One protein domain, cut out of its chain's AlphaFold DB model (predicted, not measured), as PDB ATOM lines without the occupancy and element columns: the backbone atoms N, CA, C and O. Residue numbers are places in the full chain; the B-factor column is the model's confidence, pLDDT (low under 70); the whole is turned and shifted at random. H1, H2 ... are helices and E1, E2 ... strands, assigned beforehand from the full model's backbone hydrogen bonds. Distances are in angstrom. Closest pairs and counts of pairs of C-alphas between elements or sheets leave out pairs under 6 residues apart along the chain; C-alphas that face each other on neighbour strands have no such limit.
ATOM      1  N   VAL A 356      24.630  36.122   8.678       98.62
ATOM      2  CA  VAL A 356      25.085  37.436   9.142       98.62
ATOM      3  C   VAL A 356      25.395  37.292  10.630       98.62
ATOM      4  O   VAL A 356      24.661  36.606  11.343       98.62
ATOM      5  N   LYS A 357      26.480  37.900  11.112       96.69
ATOM      6  CA  LYS A 357      26.887  37.833  12.524       96.69
ATOM      7  C   LYS A 357      27.688  39.052  12.961       96.69
ATOM      8  O   LYS A 357      28.201  39.810  12.142       96.69
ATOM      9  N   VAL A 358      27.836  39.200  14.274       95.94
ATOM     10  CA  VAL A 358      28.886  40.032  14.865       95.94
ATOM     11  C   VAL A 358      30.236  39.348  14.605       95.94
ATOM     12  O   VAL A 358      30.465  38.233  15.069       95.94
ATOM     13  N   ASP A 359      31.124  40.000  13.853       93.50
ATOM     14  CA  ASP A 359      32.493  39.534  13.596       93.50
ATOM     15  C   ASP A 359      33.400  40.004  14.739       93.50
ATOM     16  O   ASP A 359      34.007  41.075  14.685       93.50
ATOM     17  N   TYR A 360      33.425  39.232  15.826       90.69
ATOM     18  CA  TYR A 360      34.153  39.581  17.041       90.69
ATOM     19  C   TYR A 360      34.965  38.404  17.580       90.69
ATOM     20  O   TYR A 360      34.418  37.371  17.966       90.69
ATOM     21  N   THR A 361      36.278  38.603  17.673       87.88
ATOM     22  CA  THR A 361      37.188  37.748  18.438       87.88
ATOM     23  C   THR A 361      37.422  38.392  19.799       87.88
ATOM     24  O   THR A 361      37.767  39.574  19.871       87.88
ATOM     25  N   ALA A 362      37.242  37.630  20.879       84.50
ATOM     26  CA  ALA A 362      37.568  38.112  22.215       84.50
ATOM     27  C   ALA A 362      39.092  38.332  22.342       84.50
ATOM     28  O   ALA A 362      39.859  37.438  21.976       84.50
ATOM     29  N   PRO A 363      39.545  39.498  22.837       79.00
ATOM     30  CA  PRO A 363      40.950  39.717  23.150       79.00
ATOM     31  C   PRO A 363      41.386  38.831  24.325       79.00
ATOM     32  O   PRO A 363      40.593  38.519  25.210       79.00
ATOM     33  N   THR A 364      42.659  38.436  24.340       81.25
ATOM     34  CA  THR A 364      43.258  37.613  25.409       81.25
ATOM     35  C   THR A 364      43.901  38.438  26.526       81.25
ATOM     36  O   THR A 364      44.228  37.890  27.574       81.25
ATOM     37  N   ASP A 365      44.097  39.741  26.308       74.44
ATOM     38  CA  ASP A 365      44.800  40.674  27.200       74.44
ATOM     39  C   ASP A 365      43.864  41.566  28.037       74.44
ATOM     40  O   ASP A 365      44.323  42.248  28.960       74.44
ATOM     41  N   ARG A 366      42.560  41.575  27.716       78.94
ATOM     42  CA  ARG A 366      41.541  42.401  28.378       78.94
ATOM     43  C   ARG A 366      40.139  41.775  28.330       78.94
ATOM     44  O   ARG A 366      39.914  40.840  27.569       78.94
ATOM     45  N   ALA A 367      39.176  42.305  29.089       84.31
ATOM     46  CA  ALA A 367      37.798  41.805  29.064       84.31
ATOM     47  C   ALA A 367      37.130  41.902  27.679       84.31
ATOM     48  O   ALA A 367      37.288  42.879  26.941       84.31
ATOM     49  N   ALA A 368      36.311  40.898  27.359       88.56
ATOM     50  CA  ALA A 368      35.518  40.868  26.139       88.56
ATOM     51  C   ALA A 368      34.394  41.919  26.162       88.56
ATOM     52  O   ALA A 368      33.630  42.028  27.119       88.56
ATOM     53  N   ALA A 369      34.259  42.655  25.059       90.50
ATOM     54  CA  ALA A 369      33.182  43.614  24.833       90.50
ATOM     55  C   ALA A 369      31.881  42.950  24.350       90.50
ATOM     56  O   ALA A 369      30.832  43.577  24.424       90.50
ATOM     57  N   TRP A 370      31.921  41.704  23.865       93.38
ATOM     58  CA  TRP A 370      30.746  40.968  23.389       93.38
ATOM     59  C   TRP A 370      30.481  39.737  24.259       93.38
ATOM     60  O   TRP A 370      31.289  38.810  24.302       93.38
ATOM     61  N   ASP A 371      29.327  39.730  24.922       94.94
ATOM     62  CA  ASP A 371      28.732  38.570  25.583       94.94
ATOM     63  C   ASP A 371      27.616  38.037  24.674       94.94
ATOM     64  O   ASP A 371      26.492  38.549  24.661       94.94
ATOM     65  N   SER A 372      27.951  37.015  23.883       93.25
ATOM     66  CA  SER A 372      27.027  36.346  22.961       93.25
ATOM     67  C   SER A 372      25.903  35.597  23.682       93.25
ATOM     68  O   SER A 372      24.790  35.534  23.165       93.25
ATOM     69  N   THR A 373      26.152  35.078  24.887       95.38
ATOM     70  CA  THR A 373      25.176  34.315  25.677       95.38
ATOM     71  C   THR A 373      24.003  35.195  26.109       95.38
ATOM     72  O   THR A 373      22.844  34.854  25.872       95.38
ATOM     73  N   ASN A 374      24.282  36.364  26.692       96.19
ATOM     74  CA  ASN A 374      23.244  37.320  27.107       96.19
ATOM     75  C   ASN A 374      22.855  38.318  26.000       96.19
ATOM     76  O   ASN A 374      21.875  39.069  26.149       96.19
ATOM     77  N   LYS A 375      23.597  38.299  24.886       97.31
ATOM     78  CA  LYS A 375      23.468  39.180  23.717       97.31
ATOM     79  C   LYS A 375      23.753  40.651  24.052       97.31
ATOM     80  O   LYS A 375      23.034  41.547  23.611       97.31
ATOM     81  N   LYS A 376      24.771  40.896  24.886       97.25
ATOM     82  CA  LYS A 376      25.173  42.221  25.397       97.25
ATOM     83  C   LYS A 376      26.474  42.679  24.742       97.25
ATOM     84  O   LYS A 376      27.455  41.939  24.749       97.25
ATOM     85  N   PHE A 377      26.508  43.912  24.240       95.88
ATOM     86  CA  PHE A 377      27.745  44.563  23.801       95.88
ATOM     87  C   PHE A 377      28.096  45.718  24.745       95.88
ATOM     88  O   PHE A 377      27.343  46.687  24.860       95.88
ATOM     89  N   PHE A 378      29.232  45.599  25.428       94.06
ATOM     90  CA  PHE A 378      29.723  46.526  26.441       94.06
ATOM     91  C   PHE A 378      30.493  47.683  25.795       94.06
ATOM     92  O   PHE A 378      31.706  47.615  25.579       94.06
ATOM     93  N   ILE A 379      29.776  48.769  25.496       90.75
ATOM     94  CA  ILE A 379      30.279  49.895  24.691       90.75
ATOM     95  C   ILE A 379      31.391  50.728  25.349       90.75
ATOM     96  O   ILE A 379      31.880  51.672  24.740       90.75
ATOM     97  N   ASN A 380      31.803  50.403  26.575       87.00
ATOM     98  CA  ASN A 380      32.873  51.084  27.304       87.00
ATOM     99  C   ASN A 380      34.177  50.264  27.428       87.00
ATOM    100  O   ASN A 380      35.124  50.747  28.039       87.00
ATOM    101  N   LEU A 381      34.256  49.049  26.858       81.50
ATOM    102  CA  LEU A 381      35.409  48.146  27.045       81.50
ATOM    103  C   LEU A 381      36.442  48.122  25.901       81.50
ATOM    104  O   LEU A 381      37.518  47.552  26.077       81.50
ATOM    105  N   LYS A 382      36.183  48.740  24.738       65.25
ATOM    106  CA  LYS A 382      37.089  48.702  23.560       65.25
ATOM    107  C   LYS A 382      38.303  49.657  23.673       65.25
ATOM    108  O   LYS A 382      38.685  50.292  22.694       65.25
ATOM    109  N   ALA A 383      38.888  49.787  24.864       54.41
ATOM    110  CA  ALA A 383      40.059  50.624  25.130       54.41
ATOM    111  C   ALA A 383      41.385  49.929  24.748       54.41
ATOM    112  O   ALA A 383      41.469  48.695  24.705       54.41
ATOM    113  N   ALA A 384      42.428  50.726  24.500       51.28
ATOM    114  CA  ALA A 384      43.805  50.265  24.333       51.28
ATOM    115  C   ALA A 384      44.569  50.345  25.666       51.28
ATOM    116  O   ALA A 384      44.405  51.301  26.426       51.28
ATOM    117  N   TRP A 385      45.398  49.341  25.956       49.22
ATOM    118  CA  TRP A 385      46.272  49.316  27.132       49.22
ATOM    119  C   TRP A 385      47.680  49.787  26.756       49.22
ATOM    120  O   TRP A 385      48.328  49.205  25.888       49.22
ATOM    121  N   ASP A 386      48.158  50.823  27.438       52.16
ATOM    122  CA  ASP A 386      49.524  51.330  27.357       52.16
ATOM    123  C   ASP A 386      50.363  50.640  28.436       52.16
ATOM    124  O   ASP A 386      50.355  50.998  29.620       52.16
ATOM    125  N   SER A 387      51.091  49.615  27.995       47.72
ATOM    126  CA  SER A 387      51.990  48.809  28.817       47.72
ATOM    127  C   SER A 387      53.183  49.596  29.370       47.72
ATOM    128  O   SER A 387      53.703  49.224  30.424       47.72
ATOM    129  N   THR A 388      53.585  50.694  28.719       47.50
ATOM    130  CA  THR A 388      54.696  51.554  29.153       47.50
ATOM    131  C   THR A 388      54.301  52.367  30.381       47.50
ATOM    132  O   THR A 388      55.034  52.404  31.367       47.50
ATOM    133  N   ASN A 389      53.120  52.991  30.355       50.03
ATOM    134  CA  ASN A 389      52.627  53.829  31.453       50.03
ATOM    135  C   ASN A 389      51.673  53.102  32.423       50.03
ATOM    136  O   ASN A 389      51.160  53.737  33.343       50.03
ATOM    137  N   LYS A 390      51.409  51.801  32.219       47.88
ATOM    138  CA  LYS A 390      50.481  50.970  33.020       47.88
ATOM    139  C   LYS A 390      49.095  51.608  33.198       47.88
ATOM    140  O   LYS A 390      48.523  51.611  34.290       47.88
ATOM    141  N   LYS A 391      48.572  52.171  32.110       48.31
ATOM    142  CA  LYS A 391      47.279  52.864  32.036       48.31
ATOM    143  C   LYS A 391      46.585  52.499  30.728       48.31
ATOM    144  O   LYS A 391      47.219  51.984  29.816       48.31
ATOM    145  N   PHE A 392      45.308  52.825  30.588       47.84
ATOM    146  CA  PHE A 392      44.667  52.790  29.274       47.84
ATOM    147  C   PHE A 392      44.983  54.090  28.536       47.84
ATOM    148  O   PHE A 392      44.749  55.174  29.077       47.84
ATOM    149  N   THR A 393      45.536  54.006  27.325       42.72
ATOM    150  CA  THR A 393      45.666  55.190  26.470       42.72
ATOM    151  C   THR A 393      44.317  55.536  25.872       42.72
ATOM    152  O   THR A 393      43.633  54.725  25.247       42.72
ATOM    153  N   ILE A 394      43.929  56.789  26.081       43.66
ATOM    154  CA  ILE A 394      42.763  57.390  25.455       43.66
ATOM    155  C   ILE A 394      43.189  57.770  24.034       43.66
ATOM    156  O   ILE A 394      43.774  58.832  23.832       43.66
ATOM    157  N   ASP A 395      42.903  56.903  23.058       37.69
ATOM    158  CA  ASP A 395      43.184  57.120  21.627       37.69
ATOM    159  C   ASP A 395      42.260  58.202  21.023       37.69
ATOM    160  O   ASP A 395      41.413  57.934  20.168       37.69
ATOM    161  N   GLY A 396      42.368  59.433  21.533       35.44
ATOM    162  CA  GLY A 396      41.717  60.664  21.069       35.44
ATOM    163  C   GLY A 396      40.191  60.755  21.221       35.44
ATOM    164  O   GLY A 396      39.669  61.848  21.412       35.44
ATOM    165  N   ASN A 397      39.452  59.646  21.121       44.56
ATOM    166  CA  ASN A 397      37.984  59.645  21.097       44.56
ATOM    167  C   ASN A 397      37.392  58.301  21.585       44.56
ATOM    168  O   ASN A 397      36.777  57.542  20.830       44.56
ATOM    169  N   THR A 398      37.613  57.977  22.864       53.28
ATOM    170  CA  THR A 398      37.289  56.662  23.455       53.28
ATOM    171  C   THR A 398      35.828  56.252  23.323       53.28
ATOM    172  O   THR A 398      35.571  55.087  23.041       53.28
ATOM    173  N   ASP A 399      34.872  57.174  23.448       58.81
ATOM    174  CA  ASP A 399      33.446  56.832  23.352       58.81
ATOM    175  C   ASP A 399      33.027  56.347  21.956       58.81
ATOM    176  O   ASP A 399      32.304  55.356  21.827       58.81
ATOM    177  N   LYS A 400      33.498  57.022  20.895       60.19
ATOM    178  CA  LYS A 400      33.205  56.588  19.525       60.19
ATOM    179  C   LYS A 400      33.886  55.252  19.236       60.19
ATOM    180  O   LYS A 400      33.292  54.409  18.571       60.19
ATOM    181  N   ASN A 401      35.089  55.032  19.774       68.19
ATOM    182  CA  ASN A 401      35.808  53.771  19.610       68.19
ATOM    183  C   ASN A 401      35.166  52.610  20.386       68.19
ATOM    184  O   ASN A 401      35.016  51.526  19.825       68.19
ATOM    185  N   GLY A 402      34.698  52.843  21.613       77.81
ATOM    186  CA  GLY A 402      33.968  51.877  22.436       77.81
ATOM    187  C   GLY A 402      32.722  51.298  21.756       77.81
ATOM    188  O   GLY A 402      32.450  50.102  21.862       77.81
ATOM    189  N   ARG A 403      32.012  52.126  20.979       88.38
ATOM    190  CA  ARG A 403      30.778  51.764  20.256       88.38
ATOM    191  C   ARG A 403      30.986  51.112  18.884       88.38
ATOM    192  O   ARG A 403      30.001  50.716  18.261       88.38
ATOM    193  N   LYS A 404      32.226  50.990  18.397       89.81
ATOM    194  CA  LYS A 404      32.537  50.370  17.095       89.81
ATOM    195  C   LYS A 404      32.370  48.849  17.128       89.81
ATOM    196  O   LYS A 404      33.133  48.165  17.817       89.81
ATOM    197  N   ILE A 405      31.487  48.314  16.292       92.12
ATOM    198  CA  ILE A 405      31.253  46.874  16.120       92.12
ATOM    199  C   ILE A 405      31.455  46.458  14.660       92.12
ATOM    200  O   ILE A 405      31.065  47.180  13.747       92.12
ATOM    201  N   THR A 406      32.042  45.286  14.424       95.31
ATOM    202  CA  THR A 406      32.163  44.718  13.075       95.31
ATOM    203  C   THR A 406      31.022  43.737  12.831       95.31
ATOM    204  O   THR A 406      30.809  42.826  13.631       95.31
ATOM    205  N   ILE A 407      30.298  43.900  11.726       97.88
ATOM    206  CA  ILE A 407      29.305  42.933  11.245       97.88
ATOM    207  C   ILE A 407      29.892  42.207  10.032       97.88
ATOM    208  O   ILE A 407      30.457  42.844   9.142       97.88
ATOM    209  N   GLY A 408      29.772  40.881  10.013       97.94
ATOM    210  CA  GLY A 408      30.202  40.004   8.925       97.94
ATOM    211  C   GLY A 408      29.022  39.305   8.254       97.94
ATOM    212  O   GLY A 408      28.021  39.004   8.906       97.94
ATOM    213  N   ALA A 409      29.148  39.038   6.957       98.75
ATOM    214  CA  ALA A 409      28.152  38.373   6.126       98.75
ATOM    215  C   ALA A 409      28.823  37.346   5.205       98.75
ATOM    216  O   ALA A 409      29.796  37.660   4.522       98.75
ATOM    217  N   GLN A 410      28.288  36.128   5.173       98.62
ATOM    218  CA  GLN A 410      28.818  34.999   4.406       98.62
ATOM    219  C   GLN A 410      27.822  34.580   3.325       98.62
ATOM    220  O   GLN A 410      26.657  34.306   3.625       98.62
ATOM    221  N   LEU A 411      28.274  34.460   2.076       98.69
ATOM    222  CA  LEU A 411      27.485  33.861   0.998       98.69
ATOM    223  C   LEU A 411      27.452  32.327   1.093       98.69
ATOM    224  O   LEU A 411      28.364  31.698   1.627       98.69
ATOM    225  N   SER A 412      26.402  31.707   0.547       98.19
ATOM    226  CA  SER A 412      26.283  30.243   0.452       98.19
ATOM    227  C   SER A 412      27.291  29.605  -0.506       98.19
ATOM    228  O   SER A 412      27.627  28.438  -0.339       98.19
ATOM    229  N   GLU A 413      27.739  30.367  -1.503       98.25
ATOM    230  CA  GLU A 413      28.667  29.976  -2.566       98.25
ATOM    231  C   GLU A 413      29.836  30.973  -2.585       98.25
ATOM    232  O   GLU A 413      29.638  32.169  -2.346       98.25
ATOM    233  N   LYS A 414      31.056  30.497  -2.865       97.81
ATOM    234  CA  LYS A 414      32.285  31.307  -2.804       97.81
ATOM    235  C   LYS A 414      32.414  32.237  -4.016       97.81
ATOM    236  O   LYS A 414      33.080  31.915  -4.996       97.81
ATOM    237  N   ILE A 415      31.745  33.389  -3.959       98.00
ATOM    238  CA  ILE A 415      31.772  34.416  -5.010       98.00
ATOM    239  C   ILE A 415      32.322  35.727  -4.440       98.00
ATOM    240  O   ILE A 415      31.674  36.366  -3.611       98.00
ATOM    241  N   ALA A 416      33.489  36.145  -4.936       98.06
ATOM    242  CA  ALA A 416      34.125  37.428  -4.631       98.06
ATOM    243  C   ALA A 416      33.483  38.608  -5.385       98.06
ATOM    244  O   ALA A 416      32.859  38.423  -6.429       98.06
ATOM    245  N   GLY A 417      33.680  39.833  -4.896       97.81
ATOM    246  CA  GLY A 417      33.258  41.073  -5.559       97.81
ATOM    247  C   GLY A 417      31.768  41.420  -5.435       97.81
ATOM    248  O   GLY A 417      31.319  42.393  -6.036       97.81
ATOM    249  N   VAL A 418      30.984  40.666  -4.662       98.25
ATOM    250  CA  VAL A 418      29.555  40.940  -4.435       98.25
ATOM    251  C   VAL A 418      29.422  42.065  -3.409       98.25
ATOM    252  O   VAL A 418      29.889  41.919  -2.284       98.25
ATOM    253  N   SER A 419      28.791  43.185  -3.779       97.69
ATOM    254  CA  SER A 419      28.546  44.307  -2.858       97.69
ATOM    255  C   SER A 419      27.415  43.979  -1.876       97.69
ATOM    256  O   SER A 419      26.255  43.822  -2.278       97.69
ATOM    257  N   ILE A 420      27.767  43.885  -0.592       98.62
ATOM    258  CA  ILE A 420      26.861  43.674   0.542       98.62
ATOM    259  C   ILE A 420      26.778  44.969   1.353       98.62
ATOM    260  O   ILE A 420      27.808  45.552   1.690       98.62
ATOM    261  N   HIS A 421      25.565  45.401   1.698       98.69
ATOM    262  CA  HIS A 421      25.311  46.502   2.631       98.69
ATOM    263  C   HIS A 421      24.997  45.959   4.026       98.69
ATOM    264  O   HIS A 421      24.315  44.942   4.151       98.69
ATOM    265  N   PHE A 422      25.461  46.660   5.061       98.75
ATOM    266  CA  PHE A 422      25.409  46.242   6.461       98.75
ATOM    267  C   PHE A 422      24.613  47.257   7.288       98.75
ATOM    268  O   PHE A 422      24.949  48.436   7.298       98.75
ATOM    269  N   MET A 423      23.573  46.795   7.981       98.19
ATOM    270  CA  MET A 423      22.583  47.619   8.681       98.19
ATOM    271  C   MET A 423      22.468  47.213  10.155       98.19
ATOM    272  O   MET A 423      22.421  46.023  10.478       98.19
ATOM    273  N   LEU A 424      22.354  48.196  11.048       98.44
ATOM    274  CA  LEU A 424      21.971  48.031  12.452       98.44
ATOM    275  C   LEU A 424      20.463  48.277  12.578       98.44
ATOM    276  O   LEU A 424      20.039  49.356  12.981       98.44
ATOM    277  N   ALA A 425      19.629  47.295  12.218       97.88
ATOM    278  CA  ALA A 425      18.182  47.499  12.216       97.88
ATOM    279  C   ALA A 425      17.673  47.728  13.658       97.88
ATOM    280  O   ALA A 425      17.791  46.815  14.483       97.88
ATOM    281  N   PRO A 426      17.138  48.919  13.996       97.12
ATOM    282  CA  PRO A 426      16.771  49.247  15.367       97.12
ATOM    283  C   PRO A 426      15.503  48.505  15.786       97.12
ATOM    284  O   PRO A 426      14.569  48.334  14.995       97.12
ATOM    285  N   ASP A 427      15.445  48.094  17.049       97.88
ATOM    286  CA  ASP A 427      14.219  47.548  17.610       97.88
ATOM    287  C   ASP A 427      13.141  48.629  17.814       97.88
ATOM    288  O   ASP A 427      13.416  49.771  18.190       97.88
ATOM    289  N   LYS A 428      11.879  48.234  17.617       95.81
ATOM    290  CA  LYS A 428      10.698  49.102  17.706       95.81
ATOM    291  C   LYS A 428      10.437  49.677  19.101       95.81
ATOM    292  O   LYS A 428       9.566  50.541  19.232       95.81
ATOM    293  N   ASN A 429      11.131  49.195  20.131       96.94
ATOM    294  CA  ASN A 429      11.014  49.654  21.513       96.94
ATOM    295  C   ASN A 429      12.255  50.400  22.030       96.94
ATOM    296  O   ASN A 429      12.303  50.739  23.212       96.94
ATOM    297  N   ASN A 430      13.231  50.717  21.174       96.06
ATOM    298  CA  ASN A 430      14.293  51.660  21.537       96.06
ATOM    299  C   ASN A 430      13.670  53.024  21.894       96.06
ATOM    300  O   ASN A 430      12.710  53.462  21.256       96.06
ATOM    301  N   GLY A 431      14.158  53.659  22.962       93.00
ATOM    302  CA  GLY A 431      13.523  54.841  23.558       93.00
ATOM    303  C   GLY A 431      12.252  54.567  24.380       93.00
ATOM    304  O   GLY A 431      11.591  55.526  24.777       93.00
ATOM    305  N   LYS A 432      11.882  53.301  24.638       94.69
ATOM    306  CA  LYS A 432      10.677  52.925  25.406       94.69
ATOM    307  C   LYS A 432      10.985  52.042  26.612       94.69
ATOM    308  O   LYS A 432      11.945  51.267  26.606       94.69
ATOM    309  N   ALA A 433      10.085  52.056  27.592       94.62
ATOM    310  CA  ALA A 433      10.198  51.320  28.849       94.62
ATOM    311  C   ALA A 433      10.425  49.805  28.684       94.62
ATOM    312  O   ALA A 433      11.096  49.210  29.521       94.62
ATOM    313  N   ALA A 434       9.954  49.185  27.596       95.69
ATOM    314  CA  ALA A 434      10.179  47.760  27.334       95.69
ATOM    315  C   ALA A 434      11.664  47.389  27.116       95.69
ATOM    316  O   ALA A 434      12.074  46.299  27.508       95.69
ATOM    317  N   ASN A 435      12.478  48.292  26.552       95.25
ATOM    318  CA  ASN A 435      13.915  48.065  26.345       95.25
ATOM    319  C   ASN A 435      14.743  48.825  27.397       95.25
ATOM    320  O   ASN A 435      15.632  48.267  28.053       95.25
ATOM    321  N   TRP A 436      14.408  50.099  27.613       93.75
ATOM    322  CA  TRP A 436      15.133  51.019  28.490       93.75
ATOM    323  C   TRP A 436      14.764  50.871  29.977       93.75
ATOM    324  O   TRP A 436      15.594  51.146  30.826       93.75
ATOM    325  N   GLY A 437      13.565  50.393  30.336       91.75
ATOM    326  CA  GLY A 437      13.062  50.340  31.726       91.75
ATOM    327  C   GLY A 437      12.282  51.591  32.158       91.75
ATOM    328  O   GLY A 437      11.484  51.537  33.099       91.75
ATOM    329  N   LYS A 438      12.458  52.700  31.435       91.12
ATOM    330  CA  LYS A 438      11.633  53.920  31.432       91.12
ATOM    331  C   LYS A 438      11.472  54.379  29.980       91.12
ATOM    332  O   LYS A 438      12.317  54.053  29.148       91.12
ATOM    333  N   ASP A 439      10.407  55.103  29.659       92.25
ATOM    334  CA  ASP A 439      10.296  55.755  28.351       92.25
ATOM    335  C   ASP A 439      11.238  56.965  28.267       92.25
ATOM    336  O   ASP A 439      11.553  57.596  29.280       92.25
ATOM    337  N   MET A 440      11.689  57.297  27.056       90.69
ATOM    338  CA  MET A 440      12.471  58.508  26.800       90.69
ATOM    339  C   MET A 440      11.684  59.757  27.256       90.69
ATOM    340  O   MET A 440      10.495  59.863  26.936       90.69
ATOM    341  N   PRO A 441      12.306  60.723  27.967       90.12
ATOM    342  CA  PRO A 441      11.620  61.924  28.436       90.12
ATOM    343  C   PRO A 441      10.888  62.669  27.319       90.12
ATOM    344  O   PRO A 441      11.433  62.888  26.243       90.12
ATOM    345  N   THR A 442       9.682  63.163  27.594       87.19
ATOM    346  CA  THR A 442       8.890  63.931  26.613       87.19
ATOM    347  C   THR A 442       9.556  65.247  26.186       87.19
ATOM    348  O   THR A 442       9.228  65.784  25.122       87.19
ATOM    349  N   THR A 443      10.508  65.746  26.983       85.00
ATOM    350  CA  THR A 443      11.398  66.882  26.690       85.00
ATOM    351  C   THR A 443      12.549  66.522  25.747       85.00
ATOM    352  O   THR A 443      13.035  67.388  25.021       85.00
ATOM    353  N   TRP A 444      12.976  65.258  25.707       88.44
ATOM    354  CA  TRP A 444      14.011  64.769  24.799       88.44
ATOM    355  C   TRP A 444      13.401  64.518  23.417       88.44
ATOM    356  O   TRP A 444      12.838  63.461  23.141       88.44
ATOM    357  N   LYS A 445      13.496  65.511  22.528       88.31
ATOM    358  CA  LYS A 445      13.071  65.358  21.128       88.31
ATOM    359  C   LYS A 445      14.137  64.622  20.338       88.31
ATOM    360  O   LYS A 445      15.309  64.986  20.422       88.31
ATOM    361  N   TRP A 446      13.750  63.640  19.523       87.88
ATOM    362  CA  TRP A 446      14.726  62.809  18.809       87.88
ATOM    363  C   TRP A 446      15.612  63.656  17.891       87.88
ATOM    364  O   TRP A 446      16.831  63.494  17.900       87.88
ATOM    365  N   LYS A 447      15.032  64.646  17.200       87.75
ATOM    366  CA  LYS A 447      15.767  65.635  16.393       87.75
ATOM    367  C   LYS A 447      16.777  66.496  17.164       87.75
ATOM    368  O   LYS A 447      17.740  66.966  16.572       87.75
ATOM    369  N   GLY A 448      16.567  66.698  18.466       85.19
ATOM    370  CA  GLY A 448      17.457  67.480  19.333       85.19
ATOM    371  C   GLY A 448      18.621  66.680  19.922       85.19
ATOM    372  O   GLY A 448      19.596  67.271  20.371       85.19
ATOM    373  N   ILE A 449      18.553  65.344  19.909       87.31
ATOM    374  CA  ILE A 449      19.649  64.484  20.375       87.31
ATOM    375  C   ILE A 449      20.778  64.497  19.337       87.31
ATOM    376  O   ILE A 449      20.558  64.172  18.164       87.31
ATOM    377  N   ALA A 450      22.000  64.809  19.766       86.06
ATOM    378  CA  ALA A 450      23.153  64.917  18.878       86.06
ATOM    379  C   ALA A 450      23.421  63.612  18.107       86.06
ATOM    380  O   ALA A 450      23.494  62.524  18.685       86.06
ATOM    381  N   GLY A 451      23.631  63.726  16.789       85.62
ATOM    382  CA  GLY A 451      23.785  62.579  15.883       85.62
ATOM    383  C   GLY A 451      24.874  61.580  16.292       85.62
ATOM    384  O   GLY A 451      24.714  60.385  16.075       85.62
ATOM    385  N   ALA A 452      25.936  62.043  16.956       83.94
ATOM    386  CA  ALA A 452      27.026  61.196  17.438       83.94
ATOM    387  C   ALA A 452      26.639  60.247  18.591       83.94
ATOM    388  O   ALA A 452      27.354  59.274  18.821       83.94
ATOM    389  N   LEU A 453      25.549  60.513  19.323       88.25
ATOM    390  CA  LEU A 453      25.040  59.644  20.399       88.25
ATOM    391  C   LEU A 453      24.156  58.506  19.861       88.25
ATOM    392  O   LEU A 453      23.880  57.536  20.567       88.25
ATOM    393  N   LYS A 454      23.706  58.629  18.611       91.69
ATOM    394  CA  LYS A 454      22.878  57.650  17.902       91.69
ATOM    395  C   LYS A 454      23.776  56.579  17.261       91.69
ATOM    396  O   LYS A 454      25.002  56.656  17.353       91.69
ATOM    397  N   HIS A 455      23.164  55.560  16.661       94.81
ATOM    398  CA  HIS A 455      23.895  54.603  15.828       94.81
ATOM    399  C   HIS A 455      24.313  55.256  14.500       94.81
ATOM    400  O   HIS A 455      23.687  56.222  14.050       94.81
ATOM    401  N   ASP A 456      25.365  54.719  13.887       93.88
ATOM    402  CA  ASP A 456      25.899  55.176  12.606       93.88
ATOM    403  C   ASP A 456      26.346  53.968  11.771       93.88
ATOM    404  O   ASP A 456      27.322  53.282  12.089       93.88
ATOM    405  N   ASP A 457      25.581  53.680  10.722       97.31
ATOM    406  CA  ASP A 457      25.772  52.572   9.785       97.31
ATOM    407  C   ASP A 457      25.673  53.036   8.318       97.31
ATOM    408  O   ASP A 457      25.477  52.230   7.406       97.31
ATOM    409  N   LYS A 458      25.842  54.344   8.067       97.00
ATOM    410  CA  LYS A 458      25.774  54.978   6.736       97.00
ATOM    411  C   LYS A 458      26.984  55.884   6.493       97.00
ATOM    412  O   LYS A 458      27.671  56.277   7.424       97.00
ATOM    413  N   ALA A 459      27.240  56.256   5.236       94.56
ATOM    414  CA  ALA A 459      28.290  57.238   4.916       94.56
ATOM    415  C   ALA A 459      27.953  58.653   5.436       94.56
ATOM    416  O   ALA A 459      28.839  59.426   5.789       94.56
ATOM    417  N   ALA A 460      26.660  58.971   5.503       94.88
ATOM    418  CA  ALA A 460      26.092  60.055   6.294       94.88
ATOM    419  C   ALA A 460      24.663  59.651   6.677       94.88
ATOM    420  O   ALA A 460      23.959  59.051   5.860       94.88
ATOM    421  N   ARG A 461      24.207  59.989   7.889       93.19
ATOM    422  CA  ARG A 461      22.936  59.477   8.440       93.19
ATOM    423  C   ARG A 461      21.686  59.781   7.593       93.19
ATOM    424  O   ARG A 461      20.732  59.016   7.667       93.19
ATOM    425  N   LYS A 462      21.702  60.825   6.748       96.50
ATOM    426  CA  LYS A 462      20.601  61.142   5.815       96.50
ATOM    427  C   LYS A 462      20.550  60.266   4.556       96.50
ATOM    428  O   LYS A 462      19.540  60.287   3.862       96.50
ATOM    429  N   LYS A 463      21.605  59.518   4.210       97.88
ATOM    430  CA  LYS A 463      21.606  58.659   3.009       97.88
ATOM    431  C   LYS A 463      20.599  57.517   3.149       97.88
ATOM    432  O   LYS A 463      20.375  56.992   4.243       97.88
ATOM    433  N   LEU A 464      20.016  57.080   2.031       97.38
ATOM    434  CA  LEU A 464      19.208  55.860   2.015       97.38
ATOM    435  C   LEU A 464      20.073  54.628   2.314       97.38
ATOM    436  O   LEU A 464      19.792  53.901   3.265       97.38
ATOM    437  N   LEU A 465      21.102  54.391   1.497       97.88
ATOM    438  CA  LEU A 465      21.897  53.167   1.557       97.88
ATOM    439  C   LEU A 465      22.813  53.127   2.787       97.88
ATOM    440  O   LEU A 465      23.391  54.136   3.196       97.88
ATOM    441  N   HIS A 466      22.950  51.929   3.348       98.44
ATOM    442  CA  HIS A 466      23.853  51.626   4.453       98.44
ATOM    443  C   HIS A 466      25.281  51.356   3.948       98.44
ATOM    444  O   HIS A 466      25.500  51.120   2.755       98.44
ATOM    445  N   LEU A 467      26.260  51.386   4.852       98.31
ATOM    446  CA  LEU A 467      27.670  51.126   4.558       98.31
ATOM    447  C   LEU A 467      27.869  49.734   3.941       98.31
ATOM    448  O   LEU A 467      27.322  48.746   4.427       98.31
ATOM    449  N   SER A 468      28.693  49.648   2.893       98.06
ATOM    450  CA  SER A 468      28.921  48.409   2.140       98.06
ATOM    451  C   SER A 468      30.370  47.919   2.142       98.06
ATOM    452  O   SER A 468      31.316  48.675   2.395       98.06
ATOM    453  N   ALA A 469      30.535  46.630   1.851       98.31
ATOM    454  CA  ALA A 469      31.802  45.984   1.522       98.31
ATOM    455  C   ALA A 469      31.580  44.921   0.434       98.31
ATOM    456  O   ALA A 469      30.503  44.331   0.340       98.31
ATOM    457  N   THR A 470      32.600  44.671  -0.385       98.31
ATOM    458  CA  THR A 470      32.608  43.583  -1.371       98.31
ATOM    459  C   THR A 470      33.075  42.276  -0.743       98.31
ATOM    460  O   THR A 470      33.967  42.298   0.105       98.31
ATOM    461  N   THR A 471      32.536  41.144  -1.195       98.75
ATOM    462  CA  THR A 471      33.004  39.820  -0.764       98.75
ATOM    463  C   THR A 471      34.420  39.483  -1.235       98.75
ATOM    464  O   THR A 471      34.848  39.886  -2.320       98.75
ATOM    465  N   ASP A 472      35.130  38.705  -0.425       98.50
ATOM    466  CA  ASP A 472      36.430  38.104  -0.719       98.50
ATOM    467  C   ASP A 472      36.313  36.753  -1.462       98.50
ATOM    468  O   ASP A 472      35.232  36.333  -1.884       98.50
ATOM    469  N   ALA A 473      37.445  36.064  -1.639       97.94
ATOM    470  CA  ALA A 473      37.532  34.768  -2.318       97.94
ATOM    471  C   ALA A 473      36.738  33.635  -1.632       97.94
ATOM    472  O   ALA A 473      36.400  32.651  -2.291       97.94
ATOM    473  N   ASP A 474      36.400  33.773  -0.348       97.88
ATOM    474  CA  ASP A 474      35.569  32.827   0.401       97.88
ATOM    475  C   ASP A 474      34.076  33.204   0.381       97.88
ATOM    476  O   ASP A 474      33.237  32.496   0.943       97.88
ATOM    477  N   GLY A 475      33.712  34.285  -0.318       98.25
ATOM    478  CA  GLY A 475      32.350  34.815  -0.340       98.25
ATOM    479  C   GLY A 475      31.974  35.542   0.953       98.25
ATOM    480  O   GLY A 475      30.782  35.672   1.241       98.25
ATOM    481  N   TYR A 476      32.958  35.991   1.738       98.62
ATOM    482  CA  TYR A 476      32.758  36.698   3.000       98.62
ATOM    483  C   TYR A 476      32.971  38.205   2.827       98.62
ATOM    484  O   TYR A 476      33.873  38.648   2.123       98.62
ATOM    485  N   ALA A 477      32.129  39.016   3.459       98.56
ATOM    486  CA  ALA A 477      32.261  40.471   3.507       98.56
ATOM    487  C   ALA A 477      32.056  40.956   4.944       98.56
ATOM    488  O   ALA A 477      31.282  40.363   5.698       98.56
ATOM    489  N   LYS A 478      32.695  42.067   5.328       98.06
ATOM    490  CA  LYS A 478      32.486  42.671   6.650       98.06
ATOM    491  C   LYS A 478      32.652  44.183   6.681       98.06
ATOM    492  O   LYS A 478      33.386  44.752   5.871       98.06
ATOM    493  N   LYS A 479      31.994  44.829   7.646       97.75
ATOM    494  CA  LYS A 479      32.032  46.283   7.839       97.75
ATOM    495  C   LYS A 479      32.012  46.668   9.316       97.75
ATOM    496  O   LYS A 479      31.280  46.073  10.100       97.75
ATOM    497  N   GLU A 480      32.795  47.683   9.678       95.25
ATOM    498  CA  GLU A 480      32.677  48.350  10.978       95.25
ATOM    499  C   GLU A 480      31.532  49.375  10.935       95.25
ATOM    500  O   GLU A 480      31.493  50.226  10.045       95.25
ATOM    501  N   LEU A 481      30.620  49.268  11.900       95.56
ATOM    502  CA  LEU A 481      29.475  50.144  12.160       95.56
ATOM    503  C   LEU A 481      29.575  50.668  13.606       95.56
ATOM    504  O   LEU A 481      30.414  50.202  14.386       95.56
ATOM    505  N   ILE A 482      28.724  51.616  13.998       93.19
ATOM    506  CA  ILE A 482      28.774  52.233  15.333       93.19
ATOM    507  C   ILE A 482      27.416  52.118  16.025       93.19
ATOM    508  O   ILE A 482      26.397  52.567  15.505       93.19
ATOM    509  N   LEU A 483      27.412  51.538  17.225       95.44
ATOM    510  CA  LEU A 483      26.233  51.442  18.084       95.44
ATOM    511  C   LEU A 483      25.837  52.811  18.659       95.44
ATOM    512  O   LEU A 483      26.652  53.735  18.767       95.44
ATOM    513  N   SER A 484      24.579  52.940  19.080       94.00
ATOM    514  CA  SER A 484      24.154  54.088  19.879       94.00
ATOM    515  C   SER A 484      24.808  54.076  21.266       94.00
ATOM    516  O   SER A 484      25.383  53.082  21.716       94.00
ATOM    517  N   ARG A 485      24.745  55.219  21.947       90.94
ATOM    518  CA  ARG A 485      25.235  55.401  23.319       90.94
ATOM    519  C   ARG A 485      24.178  55.061  24.377       90.94
ATOM    520  O   ARG A 485      24.503  55.039  25.560       90.94
ATOM    521  N   PHE A 486      22.935  54.804  23.967       94.06
ATOM    522  CA  PHE A 486      21.808  54.548  24.861       94.06
ATOM    523  C   PHE A 486      21.794  53.088  25.326       94.06
ATOM    524  O   PHE A 486      21.598  52.162  24.543       94.06
ATOM    525  N   GLY A 487      22.004  52.884  26.623       95.00
ATOM    526  CA  GLY A 487      21.922  51.584  27.272       95.00
ATOM    527  C   GLY A 487      20.523  51.003  27.112       95.00
ATOM    528  O   GLY A 487      19.526  51.690  27.307       95.00
ATOM    529  N   GLY A 488      20.446  49.728  26.753       96.56
ATOM    530  CA  GLY A 488      19.187  49.050  26.477       96.56
ATOM    531  C   GLY A 488      18.674  49.221  25.050       96.56
ATOM    532  O   GLY A 488      17.736  48.511  24.713       96.56
ATOM    533  N   ASP A 489      19.275  50.059  24.195       98.31
ATOM    534  CA  ASP A 489      18.980  49.994  22.757       98.31
ATOM    535  C   ASP A 489      19.311  48.600  22.211       98.31
ATOM    536  O   ASP A 489      20.350  48.011  22.531       98.31
ATOM    537  N   ILE A 490      18.419  48.083  21.370       98.56
ATOM    538  CA  ILE A 490      18.553  46.787  20.715       98.56
ATOM    539  C   ILE A 490      18.665  46.990  19.204       98.56
ATOM    540  O   ILE A 490      17.905  47.760  18.609       98.56
ATOM    541  N   PHE A 491      19.604  46.281  18.583       98.62
ATOM    542  CA  PHE A 491      19.816  46.254  17.138       98.62
ATOM    543  C   PHE A 491      19.841  44.811  16.637       98.62
ATOM    544  O   PHE A 491      20.483  43.955  17.243       98.62
ATOM    545  N   GLN A 492      19.189  44.534  15.514       98.19
ATOM    546  CA  GLN A 492      19.347  43.285  14.771       98.19
ATOM    547  C   GLN A 492      20.295  43.566  13.591       98.19
ATOM    548  O   GLN A 492      19.902  44.287  12.671       98.19
ATOM    549  N   PRO A 493      21.537  43.044  13.582       98.44
ATOM    550  CA  PRO A 493      22.404  43.145  12.414       98.44
ATOM    551  C   PRO A 493      21.729  42.531  11.192       98.44
ATOM    552  O   PRO A 493      21.156  41.442  11.278       98.44
ATOM    553  N   ALA A 494      21.794  43.225  10.062       98.50
ATOM    554  CA  ALA A 494      21.129  42.812   8.838       98.50
ATOM    555  C   ALA A 494      21.973  43.121   7.602       98.50
ATOM    556  O   ALA A 494      22.742  44.084   7.593       98.50
ATOM    557  N   CYS A 495      21.809  42.328   6.544       98.56
ATOM    558  CA  CYS A 495      22.487  42.540   5.269       98.56
ATOM    559  C   CYS A 495      21.563  42.365   4.060       98.56
ATOM    560  O   CYS A 495      20.586  41.614   4.091       98.56
ATOM    561  N   TYR A 496      21.898  43.064   2.979       98.62
ATOM    562  CA  TYR A 496      21.234  42.980   1.678       98.62
ATOM    563  C   TYR A 496      22.235  43.286   0.554       98.62
ATOM    564  O   TYR A 496      23.261  43.932   0.786       98.62
ATOM    565  N   ILE A 497      21.962  42.812  -0.665       98.00
ATOM    566  CA  ILE A 497      22.779  43.148  -1.839       98.00
ATOM    567  C   ILE A 497      22.429  44.543  -2.365       98.00
ATOM    568  O   ILE A 497      21.301  45.008  -2.216       98.00
ATOM    569  N   ASN A 498      23.370  45.181  -3.060       94.88
ATOM    570  CA  ASN A 498      23.198  46.498  -3.696       94.88
ATOM    571  C   ASN A 498      21.950  46.609  -4.607       94.88
ATOM    572  O   ASN A 498      21.441  47.697  -4.858       94.88
ATOM    573  N   GLU A 499      21.454  45.484  -5.119       96.19
ATOM    574  CA  GLU A 499      20.325  45.424  -6.055       96.19
ATOM    575  C   GLU A 499      18.950  45.306  -5.358       96.19
ATOM    576  O   GLU A 499      17.918  45.371  -6.032       96.19
ATOM    577  N   ASP A 500      18.941  45.226  -4.015       97.00
ATOM    578  CA  ASP A 500      17.771  45.249  -3.117       97.00
ATOM    579  C   ASP A 500      17.635  46.584  -2.317       97.00
ATOM    580  O   ASP A 500      17.451  46.561  -1.094       97.00
ATOM    581  N   PRO A 501      17.713  47.785  -2.931       96.81
ATOM    582  CA  PRO A 501      17.733  49.065  -2.207       96.81
ATOM    583  C   PRO A 501      16.443  49.365  -1.426       96.81
ATOM    584  O   PRO A 501      16.437  50.224  -0.547       96.81
ATOM    585  N   HIS A 502      15.344  48.650  -1.693       96.38
ATOM    586  CA  HIS A 502      14.124  48.719  -0.884       96.38
ATOM    587  C   HIS A 502      14.316  48.167   0.534       96.38
ATOM    588  O   HIS A 502      13.620  48.620   1.440       96.38
ATOM    589  N   LEU A 503      15.266  47.252   0.759       97.62
ATOM    590  CA  LEU A 503      15.571  46.715   2.093       97.62
ATOM    591  C   LEU A 503      16.304  47.738   2.972       97.62
ATOM    592  O   LEU A 503      16.174  47.697   4.193       97.62
ATOM    593  N   ALA A 504      16.941  48.749   2.368       97.75
ATOM    594  CA  ALA A 504      17.479  49.910   3.081       97.75
ATOM    595  C   ALA A 504      16.393  50.788   3.747       97.75
ATOM    596  O   ALA A 504      16.717  51.716   4.486       97.75
ATOM    597  N   LYS A 505      15.107  50.511   3.483       97.69
ATOM    598  CA  LYS A 505      13.948  51.209   4.060       97.69
ATOM    599  C   LYS A 505      13.319  50.468   5.251       97.69
ATOM    600  O   LYS A 505      12.285  50.917   5.739       97.69
ATOM    601  N   TYR A 506      13.882  49.335   5.682       98.12
ATOM    602  CA  TYR A 506      13.296  48.480   6.720       98.12
ATOM    603  C   TYR A 506      13.153  49.191   8.078       98.12
ATOM    604  O   TYR A 506      14.090  49.826   8.560       98.12
ATOM    605  N   VAL A 507      11.996  49.022   8.728       97.56
ATOM    606  CA  VAL A 507      11.718  49.508  10.092       97.56
ATOM    607  C   VAL A 507      10.909  48.448  10.847       97.56
ATOM    608  O   VAL A 507       9.796  48.114  10.439       97.56
ATOM    609  N   HIS A 508      11.440  47.936  11.964       96.88
ATOM    610  CA  HIS A 508      10.728  46.980  12.821       96.88
ATOM    611  C   HIS A 508       9.466  47.629  13.420       96.88
ATOM    612  O   HIS A 508       9.493  48.770  13.878       96.88
ATOM    613  N   GLY A 509       8.344  46.908  13.421       95.62
ATOM    614  CA  GLY A 509       7.056  47.364  13.944       95.62
ATOM    615  C   GLY A 509       6.261  48.271  13.003       95.62
ATOM    616  O   GLY A 509       5.147  48.655  13.353       95.62
ATOM    617  N   HIS A 510       6.786  48.619  11.824       97.12
ATOM    618  CA  HIS A 510       6.079  49.469  10.867       97.12
ATOM    619  C   HIS A 510       5.284  48.637   9.850       97.12
ATOM    620  O   HIS A 510       5.859  47.910   9.043       97.12
ATOM    621  N   THR A 511       3.968  48.861   9.791       95.44
ATOM    622  CA  THR A 511       2.992  48.130   8.953       95.44
ATOM    623  C   THR A 511       3.433  47.864   7.510       95.44
ATOM    624  O   THR A 511       3.280  46.744   7.037       95.44
ATOM    625  N   ASP A 512       3.972  48.862   6.801       94.94
ATOM    626  CA  ASP A 512       4.503  48.682   5.439       94.94
ATOM    627  C   ASP A 512       5.998  48.338   5.368       94.94
ATOM    628  O   ASP A 512       6.372  47.396   4.673       94.94
ATOM    629  N   LEU A 513       6.857  49.091   6.064       96.75
ATOM    630  CA  LEU A 513       8.315  48.972   5.955       96.75
ATOM    631  C   LEU A 513       8.884  47.666   6.540       96.75
ATOM    632  O   LEU A 513       9.994  47.288   6.176       96.75
ATOM    633  N   GLU A 514       8.144  46.943   7.387       96.19
ATOM    634  CA  GLU A 514       8.570  45.624   7.879       96.19
ATOM    635  C   GLU A 514       8.264  44.473   6.892       96.19
ATOM    636  O   GLU A 514       8.775  43.366   7.059       96.19
ATOM    637  N   LYS A 515       7.435  44.692   5.856       93.69
ATOM    638  CA  LYS A 515       6.908  43.614   4.984       93.69
ATOM    639  C   LYS A 515       7.973  42.868   4.175       93.69
ATOM    640  O   LYS A 515       7.765  41.707   3.835       93.69
ATOM    641  N   ARG A 516       9.087  43.523   3.832       93.75
ATOM    642  CA  ARG A 516      10.211  42.937   3.081       93.75
ATOM    643  C   ARG A 516      11.461  43.077   3.936       93.75
ATOM    644  O   ARG A 516      11.801  44.192   4.327       93.75
ATOM    645  N   LYS A 517      12.107  41.957   4.262       96.12
ATOM    646  CA  LYS A 517      13.132  41.914   5.312       96.12
ATOM    647  C   LYS A 517      14.532  41.656   4.738       96.12
ATOM    648  O   LYS A 517      14.666  40.768   3.898       96.12
ATOM    649  N   PRO A 518      15.569  42.396   5.174       97.81
ATOM    650  CA  PRO A 518      16.959  42.013   4.932       97.81
ATOM    651  C   PRO A 518      17.294  40.683   5.619       97.81
ATOM    652  O   PRO A 518      16.562  40.208   6.491       97.81
ATOM    653  N   VAL A 519      18.419  40.075   5.240       98.31
ATOM    654  CA  VAL A 519      18.903  38.854   5.892       98.31
ATOM    655  C   VAL A 519      19.470  39.238   7.254       98.31
ATOM    656  O   VAL A 519      20.498  39.906   7.338       98.31
ATOM    657  N   PHE A 520      18.772  38.856   8.321       98.19
ATOM    658  CA  PHE A 520      19.175  39.137   9.698       98.19
ATOM    659  C   PHE A 520      20.203  38.136  10.229       98.19
ATOM    660  O   PHE A 520      20.184  36.955   9.880       98.19
ATOM    661  N   ALA A 521      21.039  38.603  11.154       98.00
ATOM    662  CA  ALA A 521      21.785  37.736  12.055       98.00
ATOM    663  C   ALA A 521      20.842  36.979  13.000       98.00
ATOM    664  O   ALA A 521      19.774  37.482  13.350       98.00
ATOM    665  N   ALA A 522      21.263  35.802  13.471       95.38
ATOM    666  CA  ALA A 522      20.526  35.050  14.492       95.38
ATOM    667  C   ALA A 522      20.479  35.785  15.849       95.38
ATOM    668  O   ALA A 522      19.509  35.666  16.601       95.38
ATOM    669  N   ASP A 523      21.514  36.577  16.146       94.25
ATOM    670  CA  ASP A 523      21.641  37.331  17.388       94.25
ATOM    671  C   ASP A 523      21.335  38.817  17.209       94.25
ATOM    672  O   ASP A 523      21.778  39.466  16.263       94.25
ATOM    673  N   GLN A 524      20.592  39.351  18.176       97.12
ATOM    674  CA  GLN A 524      20.467  40.785  18.418       97.12
ATOM    675  C   GLN A 524      21.658  41.281  19.233       97.12
ATOM    676  O   GLN A 524      22.275  40.509  19.956       97.12
TER     677      GLN A 524
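What this domain is: This is residues 356 to 524 of the 872 residues of an uncharacterized protein of Desulfobulbaceae bacterium DB1 (UniProt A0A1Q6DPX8). Little regular structure is present: a small sandwich, antiparallel sheets E1-E5-E8 and E7-E6-E9 face to face, sits amid long loops, with the hairpin E3 and E4 far out. Named elements, mostly strand, hold 55 of 169 printed residues. The whole is compact, radius of gyration of the C-alphas 17.1 A, spanning 50 by 49 by 31 A.

Where its parts are: E5, residues 404 to 411, is 23.6 A long; its sheet holds E1, 356 to 358, from (25.085, 37.436, 9.142), and E8, 476 to 482. The other sheet is E7, 468 to 470, E6, 419 to 426, and E9, 490 to 497, ending at (22.779, 43.148, -1.839). E2 is 376 to 378, E3 384 to 386, E4 391 to 393.

How they stand to each other: N 407 of E5 and O 479 of E8 are within hydrogen-bond range, 2.9 A. C-alphas 422 of E6 and 479 of E8, their closest, are 6.8 A apart. H1, 398 to 402, and H2, 433 to 436, are on neither sheet.

The domain as a whole: Links E1 to E2 and H2 to E7 are long; pLDDT is under 70 at residues 382 to 401.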